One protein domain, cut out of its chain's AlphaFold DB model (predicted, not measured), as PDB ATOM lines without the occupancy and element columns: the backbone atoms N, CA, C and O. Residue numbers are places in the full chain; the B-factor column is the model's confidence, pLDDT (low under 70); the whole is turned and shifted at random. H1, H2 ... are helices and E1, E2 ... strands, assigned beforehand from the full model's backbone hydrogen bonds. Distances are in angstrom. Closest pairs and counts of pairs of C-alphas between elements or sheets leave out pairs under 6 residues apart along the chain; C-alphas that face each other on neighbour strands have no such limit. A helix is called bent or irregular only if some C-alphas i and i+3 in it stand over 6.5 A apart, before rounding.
ATOM      1  N   HIS A  11      52.610   1.847  38.299       94.56
ATOM      2  CA  HIS A  11      52.189   2.199  39.657       94.56
ATOM      3  C   HIS A  11      51.529   3.577  39.653       94.56
ATOM      4  O   HIS A  11      52.045   4.514  39.038       94.56
ATOM      5  N   CYS A  12      50.404   3.713  40.350       93.50
ATOM      6  CA  CYS A  12      49.659   4.962  40.429       93.50
ATOM      7  C   CYS A  12      48.983   5.154  41.792       93.50
ATOM      8  O   CYS A  12      48.870   4.240  42.611       93.50
ATOM      9  N   ARG A  13      48.527   6.387  42.024       96.19
ATOM     10  CA  ARG A  13      47.598   6.704  43.107       96.19
ATOM     11  C   ARG A  13      46.202   6.234  42.706       96.19
ATOM     12  O   ARG A  13      45.776   6.468  41.576       96.19
ATOM     13  N   PHE A  14      45.502   5.618  43.645       95.56
ATOM     14  CA  PHE A  14      44.130   5.169  43.490       95.56
ATOM     15  C   PHE A  14      43.188   6.054  44.302       95.56
ATOM     16  O   PHE A  14      43.407   6.303  45.486       95.56
ATOM     17  N   GLU A  15      42.115   6.510  43.663       96.38
ATOM     18  CA  GLU A  15      41.052   7.266  44.319       96.38
ATOM     19  C   GLU A  15      39.717   6.573  44.061       96.38
ATOM     20  O   GLU A  15      39.191   6.565  42.946       96.38
ATOM     21  N   ALA A  16      39.178   5.951  45.109       95.06
ATOM     22  CA  ALA A  16      37.914   5.240  45.036       95.06
ATOM     23  C   ALA A  16      36.745   6.203  44.794       95.06
ATOM     24  O   ALA A  16      36.588   7.215  45.479       95.06
ATOM     25  N   THR A  17      35.862   5.827  43.874       95.38
ATOM     26  CA  THR A  17      34.514   6.401  43.769       95.38
ATOM     27  C   THR A  17      33.504   5.481  44.458       95.38
ATOM     28  O   THR A  17      33.847   4.371  44.855       95.38
ATOM     29  N   ALA A  18      32.232   5.880  44.549       96.06
ATOM     30  CA  ALA A  18      31.180   5.011  45.092       96.06
ATOM     31  C   ALA A  18      31.035   3.673  44.331       96.06
ATOM     32  O   ALA A  18      30.646   2.669  44.918       96.06
ATOM     33  N   ALA A  19      31.390   3.629  43.040       93.94
ATOM     34  CA  ALA A  19      31.355   2.395  42.253       93.94
ATOM     35  C   ALA A  19      32.389   1.356  42.724       93.94
ATOM     36  O   ALA A  19      32.214   0.162  42.478       93.94
ATOM     37  N   TRP A  20      33.441   1.791  43.431       95.69
ATOM     38  CA  TRP A  20      34.463   0.907  43.985       95.69
ATOM     39  C   TRP A  20      33.874  -0.144  44.922       95.69
ATOM     40  O   TRP A  20      34.289  -1.299  44.879       95.69
ATOM     41  N   ASP A  21      32.867   0.217  45.719       95.56
ATOM     42  CA  ASP A  21      32.276  -0.687  46.708       95.56
ATOM     43  C   ASP A  21      31.696  -1.962  46.079       95.56
ATOM     44  O   ASP A  21      31.661  -3.006  46.736       95.56
ATOM     45  N   HIS A  22      31.306  -1.907  44.802       95.44
ATOM     46  CA  HIS A  22      30.787  -3.053  44.059       95.44
ATOM     47  C   HIS A  22      31.874  -4.024  43.585       95.44
ATOM     48  O   HIS A  22      31.623  -5.225  43.534       95.44
ATOM     49  N   VAL A  23      33.069  -3.529  43.252       95.88
ATOM     50  CA  VAL A  23      34.154  -4.337  42.657       95.88
ATOM     51  C   VAL A  23      35.263  -4.674  43.653       95.88
ATOM     52  O   VAL A  23      35.984  -5.658  43.477       95.88
ATOM     53  N   ARG A  24      35.376  -3.896  44.739       96.00
ATOM     54  CA  ARG A  24      36.392  -4.046  45.785       96.00
ATOM     55  C   ARG A  24      36.505  -5.475  46.319       96.00
ATOM     56  O   ARG A  24      37.637  -5.931  46.453       96.00
ATOM     57  N   PRO A  25      35.412  -6.194  46.655       96.62
ATOM     58  CA  PRO A  25      35.539  -7.538  47.214       96.62
ATOM     59  C   PRO A  25      36.229  -8.506  46.249       96.62
ATOM     60  O   PRO A  25      37.103  -9.256  46.673       96.62
ATOM     61  N   THR A  26      35.882  -8.438  44.963       96.75
ATOM     62  CA  THR A  26      36.449  -9.284  43.907       96.75
ATOM     63  C   THR A  26      37.922  -8.969  43.676       96.75
ATOM     64  O   THR A  26      38.756  -9.867  43.715       96.75
ATOM     65  N   LEU A  27      38.273  -7.688  43.533       95.19
ATOM     66  CA  LEU A  27      39.664  -7.281  43.310       95.19
ATOM     67  C   LEU A  27      40.561  -7.536  44.531       95.19
ATOM     68  O   LEU A  27      41.732  -7.885  44.379       95.19
ATOM     69  N   ALA A  28      40.016  -7.434  45.746       93.94
ATOM     70  CA  ALA A  28      40.728  -7.816  46.962       93.94
ATOM     71  C   ALA A  28      40.918  -9.338  47.075       93.94
ATOM     72  O   ALA A  28      41.932  -9.779  47.611       93.94
ATOM     73  N   ALA A  29      39.959 -10.145  46.606       93.88
ATOM     74  CA  ALA A  29      40.099 -11.600  46.556       93.88
ATOM     75  C   ALA A  29      41.173 -12.016  45.543       93.88
ATOM     76  O   ALA A  29      42.051 -12.792  45.903       93.88
ATOM     77  N   TRP A  30      41.161 -11.418  44.349       93.88
ATOM     78  CA  TRP A  30      42.218 -11.572  43.348       93.88
ATOM     79  C   TRP A  30      43.597 -11.241  43.915       93.88
ATOM     80  O   TRP A  30      44.469 -12.102  43.929       93.88
ATOM     81  N   THR A  31      43.763 -10.036  44.469       91.06
ATOM     82  CA  THR A  31      45.046  -9.581  45.033       91.06
ATOM     83  C   THR A  31      45.566 -10.560  46.089       91.06
ATOM     84  O   THR A  31      46.731 -10.935  46.061       91.06
ATOM     85  N   ARG A  32      44.693 -11.042  46.985       90.88
ATOM     86  CA  ARG A  32      45.070 -12.045  47.994       90.88
ATOM     87  C   ARG A  32      45.449 -13.388  47.381       90.88
ATOM     88  O   ARG A  32      46.404 -13.986  47.846       90.88
ATOM     89  N   ALA A  33      44.705 -13.859  46.381       91.56
ATOM     90  CA  ALA A  33      44.949 -15.159  45.765       91.56
ATOM     91  C   ALA A  33      46.325 -15.230  45.091       91.56
ATOM     92  O   ALA A  33      46.961 -16.275  45.147       91.56
ATOM     93  N   VAL A  34      46.798 -14.128  44.500       87.62
ATOM     94  CA  VAL A  34      48.097 -14.084  43.803       87.62
ATOM     95  C   VAL A  34      49.279 -13.655  44.668       87.62
ATOM     96  O   VAL A  34      50.422 -13.858  44.268       87.62
ATOM     97  N   GLU A  35      49.029 -13.031  45.821       85.69
ATOM     98  CA  GLU A  35      50.080 -12.603  46.757       85.69
ATOM     99  C   GLU A  35      50.290 -13.589  47.919       85.69
ATOM    100  O   GLU A  35      51.223 -13.417  48.700       85.69
ATOM    101  N   ASP A  36      49.446 -14.615  48.051       85.38
ATOM    102  CA  ASP A  36      49.619 -15.671  49.048       85.38
ATOM    103  C   ASP A  36      50.732 -16.646  48.623       85.38
ATOM    104  O   ASP A  36      50.608 -17.345  47.622       85.38
ATOM    105  N   ASP A  37      51.800 -16.753  49.420       71.19
ATOM    106  CA  ASP A  37      52.897 -17.712  49.208       71.19
ATOM    107  C   ASP A  37      52.421 -19.186  49.211       71.19
ATOM    108  O   ASP A  37      53.136 -20.081  48.753       71.19
ATOM    109  N   GLY A  38      51.222 -19.457  49.745       74.75
ATOM    110  CA  GLY A  38      50.544 -20.755  49.721       74.75
ATOM    111  C   GLY A  38      49.445 -20.883  48.662       74.75
ATOM    112  O   GLY A  38      48.637 -21.813  48.757       74.75
ATOM    113  N   SER A  39      49.380 -19.962  47.693       75.38
ATOM    114  CA  SER A  39      48.323 -19.898  46.682       75.38
ATOM    115  C   SER A  39      48.123 -21.238  45.971       75.38
ATOM    116  O   SER A  39      49.060 -21.825  45.425       75.38
ATOM    117  N   ASN A  40      46.878 -21.709  45.954       85.69
ATOM    118  CA  ASN A  40      46.451 -22.841  45.141       85.69
ATOM    119  C   ASN A  40      46.094 -22.333  43.737       85.69
ATOM    120  O   ASN A  40      45.318 -21.385  43.637       85.69
ATOM    121  N   GLU A  41      46.596 -22.983  42.682       89.50
ATOM    122  CA  GLU A  41      46.273 -22.661  41.279       89.50
ATOM    123  C   GLU A  41      44.759 -22.518  41.061       89.50
ATOM    124  O   GLU A  41      44.312 -21.539  40.477       89.50
ATOM    125  N   LEU A  42      43.954 -23.404  41.663       91.69
ATOM    126  CA  LEU A  42      42.494 -23.324  41.573       91.69
ATOM    127  C   LEU A  42      41.925 -22.021  42.163       91.69
ATOM    128  O   LEU A  42      40.985 -21.459  41.618       91.69
ATOM    129  N   ALA A  43      42.482 -21.537  43.274       90.81
ATOM    130  CA  ALA A  43      42.014 -20.304  43.906       90.81
ATOM    131  C   ALA A  43      42.403 -19.062  43.090       90.81
ATOM    132  O   ALA A  43      41.666 -18.076  43.085       90.81
ATOM    133  N   VAL A  44      43.551 -19.111  42.407       92.50
ATOM    134  CA  VAL A  44      43.981 -18.062  41.475       92.50
ATOM    135  C   VAL A  44      43.053 -18.029  40.262       92.50
ATOM    136  O   VAL A  44      42.562 -16.954  39.925       92.50
ATOM    137  N   ASP A  45      42.756 -19.190  39.675       93.38
ATOM    138  CA  ASP A  45      41.857 -19.312  38.523       93.38
ATOM    139  C   ASP A  45      40.437 -18.829  38.863       93.38
ATOM    140  O   ASP A  45      39.891 -17.976  38.165       93.38
ATOM    141  N   GLU A  46      39.858 -19.277  39.983       95.00
ATOM    142  CA  GLU A  46      38.527 -18.836  40.433       95.00
ATOM    143  C   GLU A  46      38.470 -17.319  40.685       95.00
ATOM    144  O   GLU A  46      37.477 -16.654  40.370       95.00
ATOM    145  N   ALA A  47      39.533 -16.750  41.263       94.81
ATOM    146  CA  ALA A  47      39.604 -15.316  41.501       94.81
ATOM    147  C   ALA A  47      39.760 -14.526  40.193       94.81
ATOM    148  O   ALA A  47      39.158 -13.456  40.065       94.81
ATOM    149  N   LEU A  48      40.521 -15.049  39.226       93.62
ATOM    150  CA  LEU A  48      40.672 -14.448  37.905       93.62
ATOM    151  C   LEU A  48      39.348 -14.464  37.134       93.62
ATOM    152  O   LEU A  48      38.912 -13.408  36.678       93.62
ATOM    153  N   GLU A  49      38.651 -15.602  37.082       95.75
ATOM    154  CA  GLU A  49      37.326 -15.714  36.447       95.75
ATOM    155  C   GLU A  49      36.327 -14.707  37.041       95.75
ATOM    156  O   GLU A  49      35.546 -14.071  36.325       95.75
ATOM    157  N   ALA A  50      36.364 -14.511  38.364       96.50
ATOM    158  CA  ALA A  50      35.515 -13.534  39.032       96.50
ATOM    159  C   ALA A  50      35.846 -12.085  38.627       96.50
ATOM    160  O   ALA A  50      34.930 -11.265  38.513       96.50
ATOM    161  N   VAL A  51      37.124 -11.759  38.399       95.62
ATOM    162  CA  VAL A  51      37.553 -10.449  37.883       95.62
ATOM    163  C   VAL A  51      37.128 -10.271  36.425       95.62
ATOM    164  O   VAL A  51      36.547  -9.237  36.094       95.62
ATOM    165  N   GLU A  52      37.327 -11.272  35.568       94.69
ATOM    166  CA  GLU A  52      36.908 -11.233  34.159       94.69
ATOM    167  C   GLU A  52      35.390 -11.031  34.015       94.69
ATOM    168  O   GLU A  52      34.923 -10.269  33.161       94.69
ATOM    169  N   ALA A  53      34.596 -11.638  34.904       96.50
ATOM    170  CA  ALA A  53      33.146 -11.470  34.934       96.50
ATOM    171  C   ALA A  53      32.697 -10.017  35.191       96.50
ATOM    172  O   ALA A  53      31.581  -9.650  34.805       96.50
ATOM    173  N   LEU A  54      33.549  -9.175  35.793       95.50
ATOM    174  CA  LEU A  54      33.276  -7.747  35.975       95.50
ATOM    175  C   LEU A  54      33.387  -6.944  34.673       95.50
ATOM    176  O   LEU A  54      32.833  -5.846  34.612       95.50
ATOM    177  N   ARG A  55      34.078  -7.473  33.647       95.44
ATOM    178  CA  ARG A  55      34.298  -6.816  32.342       95.44
ATOM    179  C   ARG A  55      34.801  -5.379  32.492       95.44
ATOM    180  O   ARG A  55      34.240  -4.442  31.919       95.44
ATOM    181  N   LEU A  56      35.811  -5.211  33.341       94.69
ATOM    182  CA  LEU A  56      36.414  -3.911  33.597       94.69
ATOM    183  C   LEU A  56      37.169  -3.424  32.360       94.69
ATOM    184  O   LEU A  56      37.655  -4.216  31.562       94.69
ATOM    185  N   VAL A  57      37.276  -2.106  32.230       94.38
ATOM    186  CA  VAL A  57      38.045  -1.449  31.173       94.38
ATOM    187  C   VAL A  57      38.823  -0.305  31.809       94.38
ATOM    188  O   VAL A  57      38.233   0.518  32.519       94.38
ATOM    189  N   LEU A  58      40.133  -0.237  31.569       91.94
ATOM    190  CA  LEU A  58      40.918   0.950  31.899       91.94
ATOM    191  C   LEU A  58      40.734   1.984  30.793       91.94
ATOM    192  O   LEU A  58      40.836   1.668  29.610       91.94
ATOM    193  N   VAL A  59      40.464   3.226  31.193       91.38
ATOM    194  CA  VAL A  59      40.260   4.346  30.272       91.38
ATOM    195  C   VAL A  59      41.313   5.408  30.551       91.38
ATOM    196  O   VAL A  59      41.332   6.002  31.633       91.38
ATOM    197  N   ALA A  60      42.181   5.668  29.575       86.62
ATOM    198  CA  ALA A  60      43.145   6.756  29.671       86.62
ATOM    199  C   ALA A  60      42.428   8.113  29.544       86.62
ATOM    200  O   ALA A  60      41.736   8.376  28.561       86.62
ATOM    201  N   VAL A  61      42.622   9.003  30.525       81.19
ATOM    202  CA  VAL A  61      41.945  10.316  30.587       81.19
ATOM    203  C   VAL A  61      42.284  11.212  29.386       81.19
ATOM    204  O   VAL A  61      41.449  12.011  28.971       81.19
ATOM    205  N   ALA A  62      43.495  11.096  28.831       75.44
ATOM    206  CA  ALA A  62      43.980  11.966  27.759       75.44
ATOM    207  C   ALA A  62      43.706  11.424  26.345       75.44
ATOM    208  O   ALA A  62      43.368  12.204  25.456       75.44
ATOM    209  N   ASP A  63      43.806  10.106  26.145       63.12
ATOM    210  CA  ASP A  63      44.012   9.545  24.801       63.12
ATOM    211  C   ASP A  63      42.868   8.651  24.299       63.12
ATOM    212  O   ASP A  63      42.956   8.085  23.214       63.12
ATOM    213  N   SER A  64      41.755   8.555  25.044       70.12
ATOM    214  CA  SER A  64      40.599   7.696  24.698       70.12
ATOM    215  C   SER A  64      40.966   6.229  24.437       70.12
ATOM    216  O   SER A  64      40.212   5.508  23.784       70.12
ATOM    217  N   GLU A  65      42.125   5.791  24.925       87.19
ATOM    218  CA  GLU A  65      42.552   4.404  24.855       87.19
ATOM    219  C   GLU A  65      41.766   3.593  25.885       87.19
ATOM    220  O   GLU A  65      41.643   3.988  27.051       87.19
ATOM    221  N   TYR A  66      41.218   2.478  25.412       91.19
ATOM    222  CA  TYR A  66      40.503   1.496  26.208       91.19
ATOM    223  C   TYR A  66      41.358   0.238  26.265       91.19
ATOM    224  O   TYR A  66      41.723  -0.296  25.219       91.19
ATOM    225  N   ILE A  67      41.657  -0.217  27.475       91.31
ATOM    226  CA  ILE A  67      42.414  -1.444  27.720       91.31
ATOM    227  C   ILE A  67      41.478  -2.403  28.455       91.31
ATOM    228  O   ILE A  67      41.019  -2.095  29.559       91.31
ATOM    229  N   ASP A  68      41.158  -3.528  27.822       92.81
ATOM    230  CA  ASP A  68      40.254  -4.568  28.330       92.81
ATOM    231  C   ASP A  68      40.977  -5.867  28.729       92.81
ATOM    232  O   ASP A  68      40.415  -6.656  29.483       92.81
ATOM    233  N   ASP A  69      42.231  -6.043  28.308       91.19
ATOM    234  CA  ASP A  69      43.139  -7.092  28.777       91.19
ATOM    235  C   ASP A  69      44.204  -6.477  29.694       91.19
ATOM    236  O   ASP A  69      45.135  -5.808  29.242       91.19
ATOM    237  N   PHE A  70      44.010  -6.613  31.005       92.06
ATOM    238  CA  PHE A  70      44.927  -6.081  32.008       92.06
ATOM    239  C   PHE A  70      44.789  -6.815  33.340       92.06
ATOM    240  O   PHE A  70      43.744  -7.370  33.676       92.06
ATOM    241  N   LEU A  71      45.835  -6.727  34.164       91.31
ATOM    242  CA  LEU A  71      45.779  -7.102  35.579       91.31
ATOM    243  C   LEU A  71      45.843  -5.852  36.446       91.31
ATOM    244  O   LEU A  71      46.598  -4.931  36.137       91.31
ATOM    245  N   ILE A  72      45.098  -5.828  37.553       92.69
ATOM    246  CA  ILE A  72      45.095  -4.710  38.504       92.69
ATOM    247  C   ILE A  72      45.088  -5.198  39.951       92.69
ATOM    248  O   ILE A  72      44.324  -6.088  40.322       92.69
ATOM    249  N   HIS A  73      45.945  -4.601  40.775       93.38
ATOM    250  CA  HIS A  73      45.942  -4.759  42.227       93.38
ATOM    251  C   HIS A  73      45.710  -3.382  42.846       93.38
ATOM    252  O   HIS A  73      46.289  -2.391  42.393       93.38
ATOM    253  N   VAL A  74      44.880  -3.323  43.886       92.94
ATOM    254  CA  VAL A  74      44.564  -2.084  44.607       92.94
ATOM    255  C   VAL A  74      44.834  -2.299  46.091       92.94
ATOM    256  O   VAL A  74      44.218  -3.171  46.705       92.94
ATOM    257  N   ASP A  75      45.713  -1.476  46.659       90.75
ATOM    258  CA  ASP A  75      46.047  -1.469  48.083       90.75
ATOM    259  C   ASP A  75      45.914  -0.048  48.644       90.75
ATOM    260  O   ASP A  75      46.698   0.854  48.335       90.75
ATOM    261  N   GLY A  76      44.871   0.159  49.448       90.94
ATOM    262  CA  GLY A  76      44.557   1.459  50.033       90.94
ATOM    263  C   GLY A  76      44.349   2.550  48.978       90.94
ATOM    264  O   GLY A  76      43.388   2.509  48.211       90.94
ATOM    265  N   ASP A  77      45.231   3.546  48.989       95.38
ATOM    266  CA  ASP A  77      45.266   4.690  48.072       95.38
ATOM    267  C   ASP A  77      46.276   4.508  46.923       95.38
ATOM    268  O   ASP A  77      46.611   5.463  46.215       95.38
ATOM    269  N   THR A  78      46.746   3.279  46.708       95.50
ATOM    270  CA  THR A  78      47.661   2.917  45.627       95.50
ATOM    271  C   THR A  78      47.081   1.806  44.760       95.50
ATOM    272  O   THR A  78      46.297   0.969  45.211       95.50
ATOM    273  N   ALA A  79      47.466   1.800  43.488       94.19
ATOM    274  CA  ALA A  79      47.184   0.700  42.584       94.19
ATOM    275  C   ALA A  79      48.389   0.419  41.693       94.19
ATOM    276  O   ALA A  79      49.209   1.298  41.406       94.19
ATOM    277  N   ARG A  80      48.468  -0.825  41.230       93.62
ATOM    278  CA  ARG A  80      49.376  -1.232  40.165       93.62
ATOM    279  C   ARG A  80      48.625  -2.014  39.106       93.62
ATOM    280  O   ARG A  80      47.734  -2.793  39.436       93.62
ATOM    281  N   PHE A  81      48.986  -1.809  37.849       92.81
ATOM    282  CA  PHE A  81      48.402  -2.536  36.729       92.81
ATOM    283  C   PHE A  81      49.435  -2.828  35.638       92.81
ATOM    284  O   PHE A  81      50.478  -2.175  35.575       92.81
ATOM    285  N   ARG A  82      49.152  -3.819  34.793       91.00
ATOM    286  CA  ARG A  82      49.918  -4.135  33.577       91.00
ATOM    287  C   ARG A  82      48.975  -4.604  32.472       91.00
ATOM    288  O   ARG A  82      47.920  -5.152  32.796       91.00
ATOM    289  N   TYR A  83      49.367  -4.359  31.230       88.06
ATOM    290  CA  TYR A  83      48.640  -4.641  29.997       88.06
ATOM    291  C   TYR A  83      49.641  -4.767  28.839       88.06
ATOM    292  O   TYR A  83      50.715  -4.122  28.927       88.06
TER     293      TYR A  83
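This is residues 11 to 83 of the 83 residues of an uncharacterized protein of Streptomyces sp. AS58 (UniProt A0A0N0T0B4). A small three-stranded sheet has a helical hairpin, H1 and H2, at its E2 edge, where H1 passes beside E2. The tight link between H1 and H2, with Gly 38, and the tip of a folded-back loop near Ala 62 make the two ends of the long axis. The printed part has 73 residues, with two named helices and three named strands in the order E1, H1, H2, E2, E3; the sheet's order is E1, E3, E2, antiparallel. The class is mixed, helices and strands; the whole is compact, with a radius of gyration of the C-alphas of 12.7 A, yet elongated, spanning 40 by 23 by 22 A.

In the sheet, E1 is residues 11 to 13, 7.3 A long, from C-alpha 11 at (52.189, 2.199, 39.657); E3 is residues 78 to 82, 14.1 A, ending at C-alpha 82 at (49.918, -4.135, 33.577); E2 is residues 71 to 75, 13.7 A. H1 is residues 20 to 35, 20.8 A, from (34.463, 0.907, 43.985); it is irregular, with C-alphas 22 and 25 7.3 A apart, and has a kink of 27 degrees near residue 27. H2 is residues 41 to 52, 16.4 A.

E3 and E2 form a hairpin, antiparallel at 169 degrees; N 73 and O 80 are within hydrogen-bond range at 2.9 A. E1 and E3 are antiparallel at 144 degrees, with N 12 and O 79 at 2.9 A. H1 is on the sheet but only grazes it, with residues 24 to 35; its closest C-alphas to E2 are those of Thr 31 and His 73, 5.7 A. H1 and H2 touch as a helical hairpin, at a shallow tilt of 26 degrees, opposite ways; their closest C-alphas are those of Trp 30 and Ala 47, 4.9 A. H2 is not on the sheet, but only just, with 4 pairs of C-alphas within 10 A. H2 and E3 are apart. Every O i to N i+4 pair is within hydrogen-bond range in H2, and 10 of 12 in H1.

The C-alphas of Gly 38 and Ala 62, the two farthest apart, are 40.0 A apart. The printed part has no cut. The link from H2 to E2, residues 53 to 70, is long; within it residues 58 to 59 pair antiparallel with residues 66 to 67. Mean pLDDT of the printed part is 91.1, and residue 63 is under 70.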